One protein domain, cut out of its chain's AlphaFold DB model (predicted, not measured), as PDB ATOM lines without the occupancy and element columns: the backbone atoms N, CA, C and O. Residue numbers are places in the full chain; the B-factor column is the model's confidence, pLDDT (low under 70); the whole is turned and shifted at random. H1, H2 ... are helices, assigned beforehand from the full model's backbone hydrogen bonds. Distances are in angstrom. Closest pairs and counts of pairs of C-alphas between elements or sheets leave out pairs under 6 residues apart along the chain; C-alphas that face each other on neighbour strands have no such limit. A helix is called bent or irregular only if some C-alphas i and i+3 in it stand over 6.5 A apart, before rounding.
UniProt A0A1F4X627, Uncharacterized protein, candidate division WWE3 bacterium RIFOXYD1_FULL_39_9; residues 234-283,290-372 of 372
ATOM      1  N   LEU A 234     113.704 150.562 161.454       86.00
ATOM      2  CA  LEU A 234     115.064 150.357 161.954       86.00
ATOM      3  C   LEU A 234     115.135 150.243 163.481       86.00
ATOM      4  O   LEU A 234     116.198 149.893 164.003       86.00
ATOM      5  N   MET A 235     114.049 150.527 164.202       87.69
ATOM      6  CA  MET A 235     113.990 150.368 165.658       87.69
ATOM      7  C   MET A 235     113.798 148.909 166.091       87.69
ATOM      8  O   MET A 235     114.049 148.566 167.248       87.69
ATOM      9  N   VAL A 236     113.440 148.020 165.157       84.50
ATOM     10  CA  VAL A 236     113.366 146.572 165.393       84.50
ATOM     11  C   VAL A 236     114.755 146.017 165.713       84.50
ATOM     12  O   VAL A 236     115.763 146.421 165.126       84.50
ATOM     13  N   ARG A 237     114.822 145.063 166.649       81.31
ATOM     14  CA  ARG A 237     116.085 144.428 167.045       81.31
ATOM     15  C   ARG A 237     116.670 143.600 165.903       81.31
ATOM     16  O   ARG A 237     115.964 142.911 165.164       81.31
ATOM     17  N   SER A 238     117.990 143.633 165.780       76.00
ATOM     18  CA  SER A 238     118.695 143.045 164.638       76.00
ATOM     19  C   SER A 238     118.570 141.519 164.547       76.00
ATOM     20  O   SER A 238     118.484 141.001 163.435       76.00
ATOM     21  N   PHE A 239     118.469 140.817 165.681       76.19
ATOM     22  CA  PHE A 239     118.314 139.356 165.741       76.19
ATOM     23  C   PHE A 239     116.894 138.832 165.459       76.19
ATOM     24  O   PHE A 239     116.712 137.621 165.368       76.19
ATOM     25  N   MET A 240     115.871 139.690 165.355       73.56
ATOM     26  CA  MET A 240     114.505 139.218 165.100       73.56
ATOM     27  C   MET A 240     114.385 138.673 163.670       73.56
ATOM     28  O   MET A 240     114.488 139.425 162.701       73.56
ATOM     29  N   TYR A 241     114.173 137.358 163.560       61.78
ATOM     30  CA  TYR A 241     114.112 136.607 162.298       61.78
ATOM     31  C   TYR A 241     112.806 136.811 161.521       61.78
ATOM     32  O   TYR A 241     112.797 136.678 160.300       61.78
ATOM     33  N   THR A 242     111.717 137.136 162.223       66.50
ATOM     34  CA  THR A 242     110.362 137.251 161.660       66.50
ATOM     35  C   THR A 242     110.208 138.450 160.730       66.50
ATOM     36  O   THR A 242     109.544 138.339 159.706       66.50
ATOM     37  N   ASP A 243     110.897 139.555 161.025       59.25
ATOM     38  CA  ASP A 243     110.808 140.790 160.252       59.25
ATOM     39  C   ASP A 243     112.111 141.048 159.507       59.25
ATOM     40  O   ASP A 243     113.104 141.471 160.089       59.25
ATOM     41  N   HIS A 244     112.114 140.870 158.189       65.00
ATOM     42  CA  HIS A 244     113.101 141.488 157.298       65.00
ATOM     43  C   HIS A 244     114.602 141.250 157.624       65.00
ATOM     44  O   HIS A 244     115.437 142.146 157.447       65.00
ATOM     45  N   MET A 245     114.977 140.028 158.021       74.25
ATOM     46  CA  MET A 245     116.372 139.577 158.220       74.25
ATOM     47  C   MET A 245     117.307 139.901 157.038       74.25
ATOM     48  O   MET A 245     118.496 140.155 157.229       74.25
ATOM     49  N   ARG A 246     116.760 139.963 155.817       78.56
ATOM     50  CA  ARG A 246     117.478 140.387 154.605       78.56
ATOM     51  C   ARG A 246     118.167 141.745 154.781       78.56
ATOM     52  O   ARG A 246     119.287 141.910 154.316       78.56
ATOM     53  N   VAL A 247     117.534 142.702 155.460       77.12
ATOM     54  CA  VAL A 247     118.109 144.041 155.659       77.12
ATOM     55  C   VAL A 247     119.281 143.995 156.637       77.12
ATOM     56  O   VAL A 247     120.328 144.560 156.339       77.12
ATOM     57  N   THR A 248     119.156 143.263 157.749       76.88
ATOM     58  CA  THR A 248     120.266 143.035 158.691       76.88
ATOM     59  C   THR A 248     121.468 142.420 157.975       76.88
ATOM     60  O   THR A 248     122.582 142.924 158.093       76.88
ATOM     61  N   ILE A 249     121.238 141.372 157.176       81.19
ATOM     62  CA  ILE A 249     122.288 140.712 156.392       81.19
ATOM     63  C   ILE A 249     122.916 141.690 155.396       81.19
ATOM     64  O   ILE A 249     124.138 141.783 155.335       81.19
ATOM     65  N   ASN A 250     122.111 142.458 154.659       81.81
ATOM     66  CA  ASN A 250     122.618 143.439 153.701       81.81
ATOM     67  C   ASN A 250     123.486 144.509 154.374       81.81
ATOM     68  O   ASN A 250     124.519 144.875 153.821       81.81
ATOM     69  N   LEU A 251     123.107 144.988 155.564       80.69
ATOM     70  CA  LEU A 251     123.898 145.960 156.326       80.69
ATOM     71  C   LEU A 251     125.245 145.377 156.766       80.69
ATOM     72  O   LEU A 251     126.272 146.034 156.602       80.69
ATOM     73  N   VAL A 252     125.249 144.142 157.275       81.12
ATOM     74  CA  VAL A 252     126.485 143.445 157.660       81.12
ATOM     75  C   VAL A 252     127.375 143.237 156.436       81.12
ATOM     76  O   VAL A 252     128.536 143.631 156.463       81.12
ATOM     77  N   ILE A 253     126.827 142.711 155.337       82.56
ATOM     78  CA  ILE A 253     127.564 142.497 154.084       82.56
ATOM     79  C   ILE A 253     128.153 143.814 153.570       82.56
ATOM     80  O   ILE A 253     129.338 143.862 153.249       82.56
ATOM     81  N   LEU A 254     127.363 144.891 153.519       82.62
ATOM     82  CA  LEU A 254     127.821 146.196 153.041       82.62
ATOM     83  C   LEU A 254     128.975 146.734 153.895       82.62
ATOM     84  O   LEU A 254     129.984 147.194 153.355       82.62
ATOM     85  N   ALA A 255     128.847 146.653 155.220       78.44
ATOM     86  CA  ALA A 255     129.883 147.090 156.146       78.44
ATOM     87  C   ALA A 255     131.162 146.243 156.004       78.44
ATOM     88  O   ALA A 255     132.257 146.803 155.931       78.44
ATOM     89  N   THR A 256     131.033 144.919 155.878       80.69
ATOM     90  CA  THR A 256     132.161 144.006 155.650       80.69
ATOM     91  C   THR A 256     132.853 144.269 154.311       80.69
ATOM     92  O   THR A 256     134.076 144.374 154.279       80.69
ATOM     93  N   ILE A 257     132.110 144.430 153.208       84.81
ATOM     94  CA  ILE A 257     132.678 144.703 151.874       84.81
ATOM     95  C   ILE A 257     133.437 146.028 151.862       84.81
ATOM     96  O   ILE A 257     134.576 146.080 151.395       84.81
ATOM     97  N   THR A 258     132.822 147.088 152.396       83.25
ATOM     98  CA  THR A 258     133.437 148.424 152.483       83.25
ATOM     99  C   THR A 258     134.795 148.346 153.168       83.25
ATOM    100  O   THR A 258     135.766 148.976 152.759       83.25
ATOM    101  N   GLU A 259     134.884 147.523 154.198       77.44
ATOM    102  CA  GLU A 259     136.077 147.412 155.004       77.44
ATOM    103  C   GLU A 259     137.144 146.482 154.423       77.44
ATOM    104  O   GLU A 259     138.332 146.799 154.490       77.44
ATOM    105  N   ILE A 260     136.742 145.380 153.778       83.00
ATOM    106  CA  ILE A 260     137.648 144.584 152.939       83.00
ATOM    107  C   ILE A 260     138.315 145.512 151.922       83.00
ATOM    108  O   ILE A 260     139.540 145.518 151.809       83.00
ATOM    109  N   PHE A 261     137.526 146.361 151.260       84.56
ATOM    110  CA  PHE A 261     138.033 147.315 150.286       84.56
ATOM    111  C   PHE A 261     139.030 148.311 150.906       84.56
ATOM    112  O   PHE A 261     140.123 148.502 150.368       84.56
ATOM    113  N   ARG A 262     138.726 148.886 152.080       81.12
ATOM    114  CA  ARG A 262     139.666 149.753 152.821       81.12
ATOM    115  C   ARG A 262     140.981 149.053 153.148       81.12
ATOM    116  O   ARG A 262     142.049 149.638 152.965       81.12
ATOM    117  N   ASN A 263     140.929 147.809 153.613       80.50
ATOM    118  CA  ASN A 263     142.129 147.052 153.959       80.50
ATOM    119  C   ASN A 263     142.954 146.690 152.721       80.50
ATOM    120  O   ASN A 263     144.177 146.827 152.749       80.50
ATOM    121  N   THR A 264     142.314 146.345 151.602       84.00
ATOM    122  CA  THR A 264     143.008 146.181 150.318       84.00
ATOM    123  C   THR A 264     143.709 147.472 149.898       84.00
ATOM    124  O   THR A 264     144.881 147.428 149.527       84.00
ATOM    125  N   MET A 265     143.057 148.634 150.020       83.62
ATOM    126  CA  MET A 265     143.693 149.920 149.706       83.62
ATOM    127  C   MET A 265     144.913 150.212 150.583       83.62
ATOM    128  O   MET A 265     145.914 150.701 150.063       83.62
ATOM    129  N   LYS A 266     144.872 149.888 151.883       81.06
ATOM    130  CA  LYS A 266     146.040 150.028 152.774       81.06
ATOM    131  C   LYS A 266     147.204 149.158 152.314       81.06
ATOM    132  O   LYS A 266     148.319 149.656 152.210       81.06
ATOM    133  N   VAL A 267     146.947 147.890 151.981       84.25
ATOM    134  CA  VAL A 267     147.983 146.974 151.471       84.25
ATOM    135  C   VAL A 267     148.561 147.485 150.149       84.25
ATOM    136  O   VAL A 267     149.771 147.458 149.946       84.25
ATOM    137  N   VAL A 268     147.726 148.004 149.249       84.81
ATOM    138  CA  VAL A 268     148.195 148.576 147.977       84.81
ATOM    139  C   VAL A 268     149.021 149.847 148.208       84.81
ATOM    140  O   VAL A 268     150.083 150.011 147.605       84.81
ATOM    141  N   ALA A 269     148.575 150.739 149.094       83.25
ATOM    142  CA  ALA A 269     149.280 151.976 149.417       83.25
ATOM    143  C   ALA A 269     150.622 151.709 150.121       83.25
ATOM    144  O   ALA A 269     151.639 152.290 149.739       83.25
ATOM    145  N   GLY A 270     150.647 150.786 151.086       80.38
ATOM    146  CA  GLY A 270     151.864 150.343 151.766       80.38
ATOM    147  C   GLY A 270     152.836 149.652 150.811       80.38
ATOM    148  O   GLY A 270     154.024 149.970 150.803       80.38
ATOM    149  N   ALA A 271     152.344 148.791 149.915       81.25
ATOM    150  CA  ALA A 271     153.171 148.170 148.882       81.25
ATOM    151  C   ALA A 271     153.780 149.216 147.939       81.25
ATOM    152  O   ALA A 271     154.954 149.115 147.583       81.25
ATOM    153  N   ARG A 272     153.028 150.261 147.565       83.31
ATOM    154  CA  ARG A 272     153.562 151.377 146.771       83.31
ATOM    155  C   ARG A 272     154.674 152.117 147.517       83.31
ATOM    156  O   ARG A 272     155.691 152.429 146.905       83.31
ATOM    157  N   GLN A 273     154.502 152.381 148.811       82.69
ATOM    158  CA  GLN A 273     155.514 153.054 149.625       82.69
ATOM    159  C   GLN A 273     156.793 152.217 149.758       82.69
ATOM    160  O   GLN A 273     157.875 152.728 149.482       82.69
ATOM    161  N   HIS A 274     156.669 150.930 150.104       82.38
ATOM    162  CA  HIS A 274     157.802 149.999 150.190       82.38
ATOM    163  C   HIS A 274     158.513 149.838 148.847       82.38
ATOM    164  O   HIS A 274     159.736 149.796 148.805       82.38
ATOM    165  N   TYR A 275     157.771 149.816 147.736       81.31
ATOM    166  CA  TYR A 275     158.355 149.766 146.396       81.31
ATOM    167  C   TYR A 275     159.160 151.028 146.053       81.31
ATOM    168  O   TYR A 275     160.246 150.920 145.487       81.31
ATOM    169  N   ILE A 276     158.648 152.221 146.386       80.31
ATOM    170  CA  ILE A 276     159.370 153.489 146.181       80.31
ATOM    171  C   ILE A 276     160.629 153.526 147.055       80.31
ATOM    172  O   ILE A 276     161.695 153.870 146.553       80.31
ATOM    173  N   LEU A 277     160.518 153.125 148.324       77.12
ATOM    174  CA  LEU A 277     161.634 153.096 149.267       77.12
ATOM    175  C   LEU A 277     162.735 152.124 148.817       77.12
ATOM    176  O   LEU A 277     163.896 152.515 148.709       77.12
ATOM    177  N   ASP A 278     162.368 150.884 148.481       71.00
ATOM    178  CA  ASP A 278     163.312 149.881 147.978       71.00
ATOM    179  C   ASP A 278     163.958 150.361 146.660       71.00
ATOM    180  O   ASP A 278     165.154 150.175 146.465       71.00
ATOM    181  N   LYS A 279     163.216 151.065 145.786       68.12
ATOM    182  CA  LYS A 279     163.778 151.678 144.567       68.12
ATOM    183  C   LYS A 279     164.833 152.748 144.883       68.12
ATOM    184  O   LYS A 279     165.865 152.762 144.224       68.12
ATOM    185  N   THR A 280     164.594 153.615 145.869       63.28
ATOM    186  CA  THR A 280     165.552 154.669 146.257       63.28
ATOM    187  C   THR A 280     166.812 154.131 146.942       63.28
ATOM    188  O   THR A 280     167.864 154.751 146.848       63.28
ATOM    189  N   ILE A 281     166.725 152.978 147.618       60.94
ATOM    190  CA  ILE A 281     167.857 152.360 148.328       60.94
ATOM    191  C   ILE A 281     168.718 151.509 147.374       60.94
ATOM    192  O   ILE A 281     169.949 151.588 147.430       60.94
ATOM    193  N   ASP A 282     168.097 150.743 146.467       58.16
ATOM    194  CA  ASP A 282     168.800 149.845 145.529       58.16
ATOM    195  C   ASP A 282     169.562 150.580 144.407       58.16
ATOM    196  O   ASP A 282     170.439 149.986 143.783       58.16
ATOM    197  N   GLU A 283     169.313 151.873 144.159       54.44
ATOM    198  CA  GLU A 283     170.163 152.675 143.256       54.44
ATOM    199  C   GLU A 283     171.614 152.809 143.778       54.44
ATOM    200  O   GLU A 283     172.524 153.080 142.997       54.44
ATOM    201  N   SER A 290     164.864 141.895 139.513       70.62
ATOM    202  CA  SER A 290     163.795 141.983 138.514       70.62
ATOM    203  C   SER A 290     162.610 142.787 139.070       70.62
ATOM    204  O   SER A 290     162.287 142.748 140.263       70.62
ATOM    205  N   ARG A 291     161.950 143.571 138.208       71.19
ATOM    206  CA  ARG A 291     160.808 144.424 138.591       71.19
ATOM    207  C   ARG A 291     159.707 143.626 139.301       71.19
ATOM    208  O   ARG A 291     159.124 144.120 140.262       71.19
ATOM    209  N   SER A 292     159.463 142.391 138.861       76.94
ATOM    210  CA  SER A 292     158.483 141.478 139.457       76.94
ATOM    211  C   SER A 292     158.853 141.061 140.884       76.94
ATOM    212  O   SER A 292     157.979 141.037 141.751       76.94
ATOM    213  N   LEU A 293     160.134 140.797 141.163       77.94
ATOM    214  CA  LEU A 293     160.595 140.393 142.491       77.94
ATOM    215  C   LEU A 293     160.479 141.541 143.507       77.94
ATOM    216  O   LEU A 293     160.039 141.314 144.633       77.94
ATOM    217  N   ARG A 294     160.755 142.785 143.090       77.19
ATOM    218  CA  ARG A 294     160.549 143.984 143.930       77.19
ATOM    219  C   ARG A 294     159.085 144.220 144.270       77.19
ATOM    220  O   ARG A 294     158.764 144.465 145.425       77.19
ATOM    221  N   ILE A 295     158.192 144.092 143.288       79.88
ATOM    222  CA  ILE A 295     156.745 144.203 143.526       79.88
ATOM    223  C   ILE A 295     156.292 143.121 144.515       79.88
ATOM    224  O   ILE A 295     155.606 143.424 145.488       79.88
ATOM    225  N   LYS A 296     156.725 141.869 144.318       82.81
ATOM    226  CA  LYS A 296     156.386 140.755 145.212       82.81
ATOM    227  C   LYS A 296     156.892 140.989 146.640       82.81
ATOM    228  O   LYS A 296     156.154 140.737 147.592       82.81
ATOM    229  N   ASN A 297     158.112 141.498 146.795       81.50
ATOM    230  CA  ASN A 297     158.694 141.809 148.100       81.50
ATOM    231  C   ASN A 297     157.984 142.985 148.783       81.50
ATOM    232  O   ASN A 297     157.678 142.888 149.968       81.50
ATOM    233  N   ALA A 298     157.651 144.045 148.046       81.12
ATOM    234  CA  ALA A 298     156.922 145.192 148.577       81.12
ATOM    235  C   ALA A 298     155.500 144.816 149.033       81.12
ATOM    236  O   ALA A 298     155.073 145.222 150.114       81.12
ATOM    237  N   ILE A 299     154.797 143.974 148.265       83.88
ATOM    238  CA  ILE A 299     153.495 143.418 148.665       83.88
ATOM    239  C   ILE A 299     153.644 142.554 149.921       83.88
ATOM    240  O   ILE A 299     152.856 142.695 150.850       83.88
ATOM    241  N   ARG A 300     154.664 141.686 149.987       83.94
ATOM    242  CA  ARG A 300     154.901 140.829 151.160       83.94
ATOM    243  C   ARG A 300     155.195 141.651 152.418       83.94
ATOM    244  O   ARG A 300     154.612 141.352 153.454       83.94
ATOM    245  N   LYS A 301     156.055 142.671 152.325       81.19
ATOM    246  CA  LYS A 301     156.342 143.602 153.431       81.19
ATOM    247  C   LYS A 301     155.069 144.326 153.871       81.19
ATOM    248  O   LYS A 301     154.713 144.273 155.040       81.19
ATOM    249  N   SER A 302     154.314 144.882 152.921       82.44
ATOM    250  CA  SER A 302     153.061 145.573 153.236       82.44
ATOM    251  C   SER A 302     152.002 144.662 153.855       82.44
ATOM    252  O   SER A 302     151.249 145.114 154.712       82.44
ATOM    253  N   PHE A 303     151.910 143.404 153.422       82.88
ATOM    254  CA  PHE A 303     150.986 142.442 154.015       82.88
ATOM    255  C   PHE A 303     151.424 142.045 155.425       82.88
ATOM    256  O   PHE A 303     150.579 141.891 156.295       82.88
ATOM    257  N   HIS A 304     152.730 141.895 155.657       82.50
ATOM    258  CA  HIS A 304     153.265 141.615 156.986       82.50
ATOM    259  C   HIS A 304     152.940 142.747 157.967       82.50
ATOM    260  O   HIS A 304     152.398 142.468 159.031       82.50
ATOM    261  N   ASP A 305     153.155 144.002 157.560       76.31
ATOM    262  CA  ASP A 305     152.826 145.180 158.371       76.31
ATOM    263  C   ASP A 305     151.315 145.298 158.636       76.31
ATOM    264  O   ASP A 305     150.894 145.663 159.729       76.31
ATOM    265  N   ALA A 306     150.482 144.962 157.645       77.00
ATOM    266  CA  ALA A 306     149.028 145.055 157.755       77.00
ATOM    267  C   ALA A 306     148.374 143.849 158.454       77.00
ATOM    268  O   ALA A 306     147.187 143.911 158.772       77.00
ATOM    269  N   LYS A 307     149.099 142.741 158.666       76.88
ATOM    270  CA  LYS A 307     148.530 141.482 159.172       76.88
ATOM    271  C   LYS A 307     147.942 141.648 160.571       76.88
ATOM    272  O   LYS A 307     146.801 141.248 160.794       76.88
ATOM    273  N   ASP A 308     148.699 142.230 161.493       69.81
ATOM    274  CA  ASP A 308     148.260 142.372 162.885       69.81
ATOM    275  C   ASP A 308     147.097 143.361 162.999       69.81
ATOM    276  O   ASP A 308     146.132 143.113 163.724       69.81
ATOM    277  N   ASP A 309     147.132 144.435 162.207       67.81
ATOM    278  CA  ASP A 309     146.033 145.394 162.094       67.81
ATOM    279  C   ASP A 309     144.768 144.737 161.530       67.81
ATOM    280  O   ASP A 309     143.672 144.981 162.034       67.81
ATOM    281  N   LEU A 310     144.906 143.864 160.527       73.81
ATOM    282  CA  LEU A 310     143.796 143.109 159.945       73.81
ATOM    283  C   LEU A 310     143.175 142.146 160.966       73.81
ATOM    284  O   LEU A 310     141.952 142.073 161.064       73.81
ATOM    285  N   VAL A 311     143.990 141.439 161.752       72.44
ATOM    286  CA  VAL A 311     143.497 140.531 162.801       72.44
ATOM    287  C   VAL A 311     142.755 141.310 163.885       72.44
ATOM    288  O   VAL A 311     141.597 140.999 164.163       72.44
ATOM    289  N   LYS A 312     143.365 142.368 164.440       67.62
ATOM    290  CA  LYS A 312     142.724 143.243 165.443       67.62
ATOM    291  C   LYS A 312     141.399 143.791 164.932       67.62
ATOM    292  O   LYS A 312     140.403 143.814 165.655       67.62
ATOM    293  N   PHE A 313     141.381 144.180 163.665       68.88
ATOM    294  CA  PHE A 313     140.205 144.705 163.005       68.88
ATOM    295  C   PHE A 313     139.080 143.662 162.852       68.88
ATOM    296  O   PHE A 313     137.926 143.953 163.182       68.88
ATOM    297  N   ILE A 314     139.393 142.447 162.382       70.69
ATOM    298  CA  ILE A 314     138.414 141.355 162.244       70.69
ATOM    299  C   ILE A 314     137.831 140.997 163.612       70.69
ATOM    300  O   ILE A 314     136.611 140.870 163.743       70.69
ATOM    301  N   THR A 315     138.677 140.886 164.640       71.31
ATOM    302  CA  THR A 315     138.241 140.598 166.012       71.31
ATOM    303  C   THR A 315     137.310 141.689 166.531       71.31
ATOM    304  O   THR A 315     136.217 141.376 167.004       71.31
ATOM    305  N   PHE A 316     137.686 142.964 166.384       69.19
ATOM    306  CA  PHE A 316     136.849 144.090 166.799       69.19
ATOM    307  C   PHE A 316     135.485 144.067 166.112       69.19
ATOM    308  O   PHE A 316     134.454 144.113 166.773       69.19
ATOM    309  N   THR A 317     135.482 143.934 164.790       71.19
ATOM    310  CA  THR A 317     134.269 143.955 163.970       71.19
ATOM    311  C   THR A 317     133.343 142.788 164.291       71.19
ATOM    312  O   THR A 317     132.132 142.969 164.362       71.19
ATOM    313  N   THR A 318     133.900 141.605 164.553       75.25
ATOM    314  CA  THR A 318     133.124 140.416 164.935       75.25
ATOM    315  C   THR A 318     132.451 140.605 166.293       75.25
ATOM    316  O   THR A 318     131.251 140.370 166.418       75.25
ATOM    317  N   VAL A 319     133.194 141.081 167.300       73.69
ATOM    318  CA  VAL A 319     132.643 141.383 168.634       73.69
ATOM    319  C   VAL A 319     131.565 142.457 168.534       73.69
ATOM    320  O   VAL A 319     130.499 142.343 169.134       73.69
ATOM    321  N   LEU A 320     131.836 143.487 167.742       73.06
ATOM    322  CA  LEU A 320     130.966 144.632 167.588       73.06
ATOM    323  C   LEU A 320     129.668 144.253 166.862       73.06
ATOM    324  O   LEU A 320     128.591 144.548 167.376       73.06
ATOM    325  N   PHE A 321     129.726 143.514 165.749       74.12
ATOM    326  CA  PHE A 321     128.523 142.964 165.121       74.12
ATOM    327  C   PHE A 321     127.763 142.041 166.071       74.12
ATOM    328  O   PHE A 321     126.550 142.184 166.190       74.12
ATOM    329  N   GLY A 322     128.459 141.163 166.800       74.69
ATOM    330  CA  GLY A 322     127.846 140.300 167.811       74.69
ATOM    331  C   GLY A 322     127.070 141.087 168.870       74.69
ATOM    332  O   GLY A 322     125.925 140.753 169.164       74.69
ATOM    333  N   ALA A 323     127.639 142.180 169.387       73.62
ATOM    334  CA  ALA A 323     126.957 143.065 170.328       73.62
ATOM    335  C   ALA A 323     125.759 143.779 169.676       73.62
ATOM    336  O   ALA A 323     124.662 143.786 170.236       73.62
ATOM    337  N   PHE A 324     125.936 144.335 168.473       73.81
ATOM    338  CA  PHE A 324     124.889 145.077 167.767       73.81
ATOM    339  C   PHE A 324     123.725 144.216 167.268       73.81
ATOM    340  O   PHE A 324     122.643 144.757 167.032       73.81
ATOM    341  N   MET A 325     123.875 142.888 167.218       77.56
ATOM    342  CA  MET A 325     122.753 141.977 166.969       77.56
ATOM    343  C   MET A 325     121.636 142.117 168.016       77.56
ATOM    344  O   MET A 325     120.465 141.952 167.675       77.56
ATOM    345  N   PHE A 326     121.967 142.476 169.262       79.94
ATOM    346  CA  PHE A 326     120.996 142.668 170.348       79.94
ATOM    347  C   PHE A 326     120.318 144.044 170.346       79.94
ATOM    348  O   PHE A 326     119.328 144.244 171.054       79.94
ATOM    349  N   PHE A 327     120.816 144.982 169.541       83.25
ATOM    350  CA  PHE A 327     120.331 146.355 169.476       83.25
ATOM    351  C   PHE A 327     119.449 146.608 168.240       83.25
ATOM    352  O   PHE A 327     119.418 145.785 167.313       83.25
ATOM    353  N   PRO A 328     118.735 147.750 168.205       85.88
ATOM    354  CA  PRO A 328     118.044 148.219 167.012       85.88
ATOM    355  C   PRO A 328     118.943 148.279 165.777       85.88
ATOM    356  O   PRO A 328     120.108 148.684 165.848       85.88
ATOM    357  N   ARG A 329     118.382 147.936 164.617       87.06
ATOM    358  CA  ARG A 329     119.086 147.924 163.321       87.06
ATOM    359  C   ARG A 329     119.583 149.297 162.891       87.06
ATOM    360  O   ARG A 329     120.547 149.387 162.135       87.06
ATOM    361  N   LEU A 330     119.003 150.362 163.437       88.88
ATOM    362  CA  LEU A 330     119.517 151.721 163.308       88.88
ATOM    363  C   LEU A 330     121.003 151.815 163.693       88.88
ATOM    364  O   LEU A 330     121.760 152.521 163.035       88.88
ATOM    365  N   LYS A 331     121.450 151.056 164.702       88.50
ATOM    366  CA  LYS A 331     122.864 151.025 165.110       88.50
ATOM    367  C   LYS A 331     123.748 150.271 164.113       88.50
ATOM    368  O   LYS A 331     124.893 150.644 163.889       88.50
ATOM    369  N   LEU A 332     123.220 149.242 163.451       85.25
ATOM    370  CA  LEU A 332     123.934 148.591 162.347       85.25
ATOM    371  C   LEU A 332     124.073 149.529 161.146       85.25
ATOM    372  O   LEU A 332     125.134 149.583 160.524       85.25
ATOM    373  N   LEU A 333     123.035 150.319 160.858       88.31
ATOM    374  CA  LEU A 333     123.098 151.354 159.831       88.31
ATOM    375  C   LEU A 333     124.193 152.380 160.150       88.31
ATOM    376  O   LEU A 333     124.968 152.725 159.259       88.31
ATOM    377  N   THR A 334     124.326 152.813 161.409       88.75
ATOM    378  CA  THR A 334     125.389 153.757 161.795       88.75
ATOM    379  C   THR A 334     126.782 153.181 161.572       88.75
ATOM    380  O   THR A 334     127.673 153.903 161.136       88.75
ATOM    381  N   LEU A 335     126.980 151.876 161.774       84.81
ATOM    382  CA  LEU A 335     128.253 151.228 161.441       84.81
ATOM    383  C   LEU A 335     128.528 151.232 159.943       84.81
ATOM    384  O   LEU A 335     129.634 151.573 159.535       84.81
ATOM    385  N   GLY A 336     127.528 150.899 159.122       84.75
ATOM    386  CA  GLY A 336     127.663 150.951 157.667       84.75
ATOM    387  C   GLY A 336     128.043 152.352 157.182       84.75
ATOM    388  O   GLY A 336     129.003 152.513 156.427       84.75
ATOM    389  N   VAL A 337     127.353 153.380 157.687       89.88
ATOM    390  CA  VAL A 337     127.646 154.788 157.378       89.88
ATOM    391  C   VAL A 337     129.038 155.188 157.873       89.88
ATOM    392  O   VAL A 337     129.778 155.848 157.144       89.88
ATOM    393  N   ALA A 338     129.437 154.769 159.075       87.62
ATOM    394  CA  ALA A 338     130.765 155.044 159.619       87.62
ATOM    395  C   ALA A 338     131.879 154.397 158.782       87.62
ATOM    396  O   ALA A 338     132.887 155.049 158.494       87.62
ATOM    397  N   SER A 339     131.698 153.148 158.345       85.19
ATOM    398  CA  SER A 339     132.634 152.452 157.454       85.19
ATOM    399  C   SER A 339     132.750 153.157 156.103       85.19
ATOM    400  O   SER A 339     133.865 153.393 155.633       85.19
ATOM    401  N   LEU A 340     131.625 153.572 155.510       87.25
ATOM    402  CA  LEU A 340     131.610 154.298 154.237       87.25
ATOM    403  C   LEU A 340     132.267 155.682 154.351       87.25
ATOM    404  O   LEU A 340     133.066 156.069 153.501       87.25
ATOM    405  N   THR A 341     131.986 156.411 155.429       88.44
ATOM    406  CA  THR A 341     132.592 157.726 155.700       88.44
ATOM    407  C   THR A 341     134.099 157.602 155.882       88.44
ATOM    408  O   THR A 341     134.878 158.400 155.363       88.44
ATOM    409  N   ASN A 342     134.538 156.570 156.595       84.69
ATOM    410  CA  ASN A 342     135.951 156.292 156.762       84.69
ATOM    411  C   ASN A 342     136.638 155.914 155.444       84.69
ATOM    412  O   ASN A 342     137.763 156.354 155.217       84.69
ATOM    413  N   LEU A 343     135.968 155.146 154.579       85.00
ATOM    414  CA  LEU A 343     136.443 154.865 153.227       85.00
ATOM    415  C   LEU A 343     136.610 156.165 152.425       85.00
ATOM    416  O   LEU A 343     137.662 156.396 151.831       85.00
ATOM    417  N   PHE A 344     135.607 157.043 152.463       86.44
ATOM    418  CA  PHE A 344     135.661 158.356 151.822       86.44
ATOM    419  C   PHE A 344     136.834 159.208 152.332       86.44
ATOM    420  O   PHE A 344     137.574 159.798 151.544       86.44
ATOM    421  N   LEU A 345     137.065 159.234 153.647       84.56
ATOM    422  CA  LEU A 345     138.208 159.932 154.237       84.56
ATOM    423  C   LEU A 345     139.558 159.337 153.815       84.56
ATOM    424  O   LEU A 345     140.518 160.086 153.651       84.56
ATOM    425  N   ASP A 346     139.647 158.016 153.664       80.12
ATOM    426  CA  ASP A 346     140.868 157.341 153.215       80.12
ATOM    427  C   ASP A 346     141.198 157.692 151.750       80.12
ATOM    428  O   ASP A 346     142.369 157.861 151.412       80.12
ATOM    429  N   PHE A 347     140.180 157.906 150.906       83.50
ATOM    430  CA  PHE A 347     140.354 158.464 149.560       83.50
ATOM    431  C   PHE A 347     140.787 159.934 149.574       83.50
ATOM    432  O   PHE A 347     141.699 160.317 148.844       83.50
ATOM    433  N   MET A 348     140.141 160.765 150.398       82.25
ATOM    434  CA  MET A 348     140.431 162.202 150.472       82.25
ATOM    435  C   MET A 348     141.785 162.509 151.122       82.25
ATOM    436  O   MET A 348     142.391 163.540 150.838       82.25
ATOM    437  N   ILE A 349     142.265 161.641 152.017       80.00
ATOM    438  CA  ILE A 349     143.507 161.831 152.774       80.00
ATOM    439  C   ILE A 349     144.355 160.550 152.672       80.00
ATOM    440  O   ILE A 349     144.447 159.791 153.644       80.00
ATOM    441  N   PRO A 350     145.037 160.312 151.535       74.38
ATOM    442  CA  PRO A 350     145.784 159.072 151.302       74.38
ATOM    443  C   PRO A 350     146.873 158.790 152.344       74.38
ATOM    444  O   PRO A 350     147.189 157.635 152.613       74.38
ATOM    445  N   ALA A 351     147.411 159.830 152.992       74.31
ATOM    446  CA  ALA A 351     148.383 159.691 154.079       74.31
ATOM    447  C   ALA A 351     147.867 158.852 155.270       74.31
ATOM    448  O   ALA A 351     148.669 158.278 156.003       74.31
ATOM    449  N   ARG A 352     146.541 158.729 155.457       73.69
ATOM    450  CA  ARG A 352     145.934 157.874 156.500       73.69
ATOM    451  C   ARG A 352     146.087 156.377 156.228       73.69
ATOM    452  O   ARG A 352     145.925 155.586 157.159       73.69
ATOM    453  N   LEU A 353     146.345 155.989 154.975       74.25
ATOM    454  CA  LEU A 353     146.502 154.590 154.567       74.25
ATOM    455  C   LEU A 353     147.889 154.035 154.901       74.25
ATOM    456  O   LEU A 353     148.032 152.825 155.044       74.25
ATOM    457  N   THR A 354     148.892 154.907 155.016       68.94
ATOM    458  CA  THR A 354     150.304 154.536 155.193       68.94
ATOM    459  C   THR A 354     150.908 155.005 156.516       68.94
ATOM    460  O   THR A 354     151.992 154.565 156.895       68.94
ATOM    461  N   SER A 355     150.235 155.893 157.252       65.12
ATOM    462  CA  SER A 355     150.697 156.334 158.567       65.12
ATOM    463  C   SER A 355     150.604 155.211 159.602       65.12
ATOM    464  O   SER A 355     149.531 154.621 159.756       65.12
ATOM    465  N   LYS A 356     151.664 154.999 160.396       59.03
ATOM    466  CA  LYS A 356     151.568 154.246 161.658       59.03
ATOM    467  C   LYS A 356     150.572 154.974 162.560       59.03
ATOM    468  O   LYS A 356     150.867 156.062 163.054       59.03
ATOM    469  N   ARG A 357     149.362 154.428 162.701       57.72
ATOM    470  CA  ARG A 357     148.325 155.049 163.527       57.72
ATOM    471  C   ARG A 357     148.769 155.048 164.987       57.72
ATOM    472  O   ARG A 357     149.323 154.069 165.481       57.72
ATOM    473  N   SER A 358     148.484 156.146 165.682       50.22
ATOM    474  CA  SER A 358     148.344 156.106 167.136       50.22
ATOM    475  C   SER A 358     147.238 155.097 167.445       50.22
ATOM    476  O   SER A 358     146.159 155.205 166.870       50.22
ATOM    477  N   ASN A 359     147.498 154.102 168.297       55.78
ATOM    478  CA  ASN A 359     146.463 153.147 168.692       55.78
ATOM    479  C   ASN A 359     145.327 153.911 169.392       55.78
ATOM    480  O   ASN A 359     145.543 154.423 170.493       55.78
ATOM    481  N   ASP A 360     144.159 153.980 168.752       61.34
ATOM    482  CA  ASP A 360     142.917 154.535 169.313       61.34
ATOM    483  C   ASP A 360     142.538 153.801 170.622       61.34
ATOM    484  O   ASP A 360     143.001 152.679 170.874       61.34
ATOM    485  N   LEU A 361     141.732 154.417 171.494       58.69
ATOM    486  CA  LEU A 361     141.474 153.911 172.846       58.69
ATOM    487  C   LEU A 361     140.831 152.517 172.823       58.69
ATOM    488  O   LEU A 361     141.298 151.636 173.552       58.69
ATOM    489  N   PHE A 362     139.844 152.271 171.956       58.78
ATOM    490  CA  PHE A 362     139.244 150.941 171.825       58.78
ATOM    491  C   PHE A 362     140.256 149.909 171.335       58.78
ATOM    492  O   PHE A 362     140.327 148.819 171.898       58.78
ATOM    493  N   SER A 363     141.111 150.263 170.375       60.62
ATOM    494  CA  SER A 363     142.190 149.380 169.914       60.62
ATOM    495  C   SER A 363     143.160 149.035 171.049       60.62
ATOM    496  O   SER A 363     143.531 147.872 171.202       60.62
ATOM    497  N   ARG A 364     143.523 150.004 171.905       65.62
ATOM    498  CA  ARG A 364     144.364 149.762 173.096       65.62
ATOM    499  C   ARG A 364     143.683 148.845 174.112       65.62
ATOM    500  O   ARG A 364     144.353 148.001 174.706       65.62
ATOM    501  N   ILE A 365     142.376 149.004 174.323       62.62
ATOM    502  CA  ILE A 365     141.595 148.158 175.236       62.62
ATOM    503  C   ILE A 365     141.505 146.731 174.688       62.62
ATOM    504  O   ILE A 365     141.805 145.790 175.413       62.62
ATOM    505  N   ILE A 366     141.167 146.560 173.411       61.34
ATOM    506  CA  ILE A 366     141.031 145.250 172.754       61.34
ATOM    507  C   ILE A 366     142.358 144.501 172.761       61.34
ATOM    508  O   ILE A 366     142.393 143.335 173.138       61.34
ATOM    509  N   VAL A 367     143.456 145.181 172.428       66.69
ATOM    510  CA  VAL A 367     144.809 144.616 172.516       66.69
ATOM    511  C   VAL A 367     145.103 144.089 173.920       66.69
ATOM    512  O   VAL A 367     145.581 142.968 174.065       66.69
ATOM    513  N   LYS A 368     144.756 144.847 174.968       69.25
ATOM    514  CA  LYS A 368     144.947 144.405 176.359       69.25
ATOM    515  C   LYS A 368     144.032 143.244 176.752       69.25
ATOM    516  O   LYS A 368     144.491 142.324 177.419       69.25
ATOM    517  N   VAL A 369     142.758 143.286 176.362       69.69
ATOM    518  CA  VAL A 369     141.750 142.277 176.728       69.69
ATOM    519  C   VAL A 369     142.018 140.946 176.025       69.69
ATOM    520  O   VAL A 369     141.975 139.897 176.661       69.69
ATOM    521  N   PHE A 370     142.337 140.985 174.732       66.62
ATOM    522  CA  PHE A 370     142.554 139.797 173.907       66.62
ATOM    523  C   PHE A 370     144.030 139.383 173.795       66.62
ATOM    524  O   PHE A 370     144.317 138.380 173.149       66.62
ATOM    525  N   LYS A 371     144.952 140.114 174.444       66.00
ATOM    526  CA  LYS A 371     146.412 139.891 174.401       66.00
ATOM    527  C   LYS A 371     146.961 139.821 172.961       66.00
ATOM    528  O   LYS A 371     147.718 138.907 172.640       66.00
ATOM    529  N   LEU A 372     146.541 140.769 172.113       52.25
ATOM    530  CA  LEU A 372     146.850 140.841 170.670       52.25
ATOM    531  C   LEU A 372     148.060 141.706 170.313       52.25
ATOM    532  O   LEU A 372     148.211 142.797 170.906       52.25
TER     533      LEU A 372
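AT A GLANCE: This is residues 234 to 283 and 290 to 372 of the 372 residues of an uncharacterized protein of candidate division WWE3 bacterium RIFOXYD1_FULL_39_9 (UniProt A0A1F4X627). A loose rod of helices in which the long helix H1 makes most of the length; H3 packs along the first part of H1, and the arm H2b runs beside both, nearly against H1's direction. The other arm of the bent helix H2, H2a, crosses the later part of H1, while H5 crosses H2b on the side away from H1, and the tiny H4 sits on H1. The printed part has 133 residues with five named helices, in the order H1, H2, H3, H4, H5, and no named strand; the class is all helix. The whole is loose, with a radius of gyration of the C-alphas of 18.0 A and spans of 64 by 30 by 24 A.

HOW THE PARTS SIT: H1, residues 245 to 282, is the longest helix. H2, residues 291 to 324, was assigned as one helix by its hydrogen bonds but is bent, with C-alphas 305 and 308 7.0 A apart; its arms H2a, residues 291 to 305, and H2b, residues 308 to 324, stand at a steep tilt of 48 degrees. H1 touches H2a with residues 267 to 278 alone, at a steep tilt of 55 degrees, opposite ways; the closest C-alphas are those of Ala 271 and Ile 299, 4.8 A apart. H1 and H2b are close but not clearly touching, their closest C-alphas, of Asn 263 and Leu 310, being 7.4 A apart. H3, residues 329 to 348, forms with H1 and H2b an up-and-down bundle, each running against the one before it. H1 touches H3 with residues 248 to 262 alone, at a shallow tilt of 22 degrees, the closest C-alphas being those of Ala 255 and Gly 336, 4.7 A apart. The helical hairpin of H2b and H3 only just touches, with 3 pairs of C-alphas within 8 A; the closest are those of Phe 324 and Leu 332, at 6.5 A. H4, residues 351 to 354, touches H1, with the closest C-alphas, of Lys 266 and Leu 353, 4.9 A apart. H5, residues 361 to 370, touches H2b about perpendicular, at 86 degrees; the closest C-alphas are those of Phe 316 and Ile 366, 7.4 A apart. H1 and H5 are apart. In H1, H2a, H2b, H3 and H5 every O i to N i+4 pair is within hydrogen-bond range; H4 is too short for such a pair, and its one O i to N i+3 pair is not within range.

IN THESE COORDINATES: H1 begins at C-alpha 245, (116.372, 139.577, 158.220), and is 54.9 A long. H2a measures 21.3 A, H2b 24.0 A and H3 28.7 A. H5 ends at C-alpha 370, (142.554, 139.797, 173.907).

THE WHOLE: The C-alphas of Thr 242 and Glu 283, the two farthest apart, are 64.4 A apart. Residues 284 to 289 are not printed, and C-alphas 283 and 290 are 13.3 A apart across this cut. Of the links printed whole, none is long. The mean pLDDT of the printed part is 76.1, and 33 residues are under 70, among them residues 241 to 244, residues 279 to 283 and residues 354 to 372.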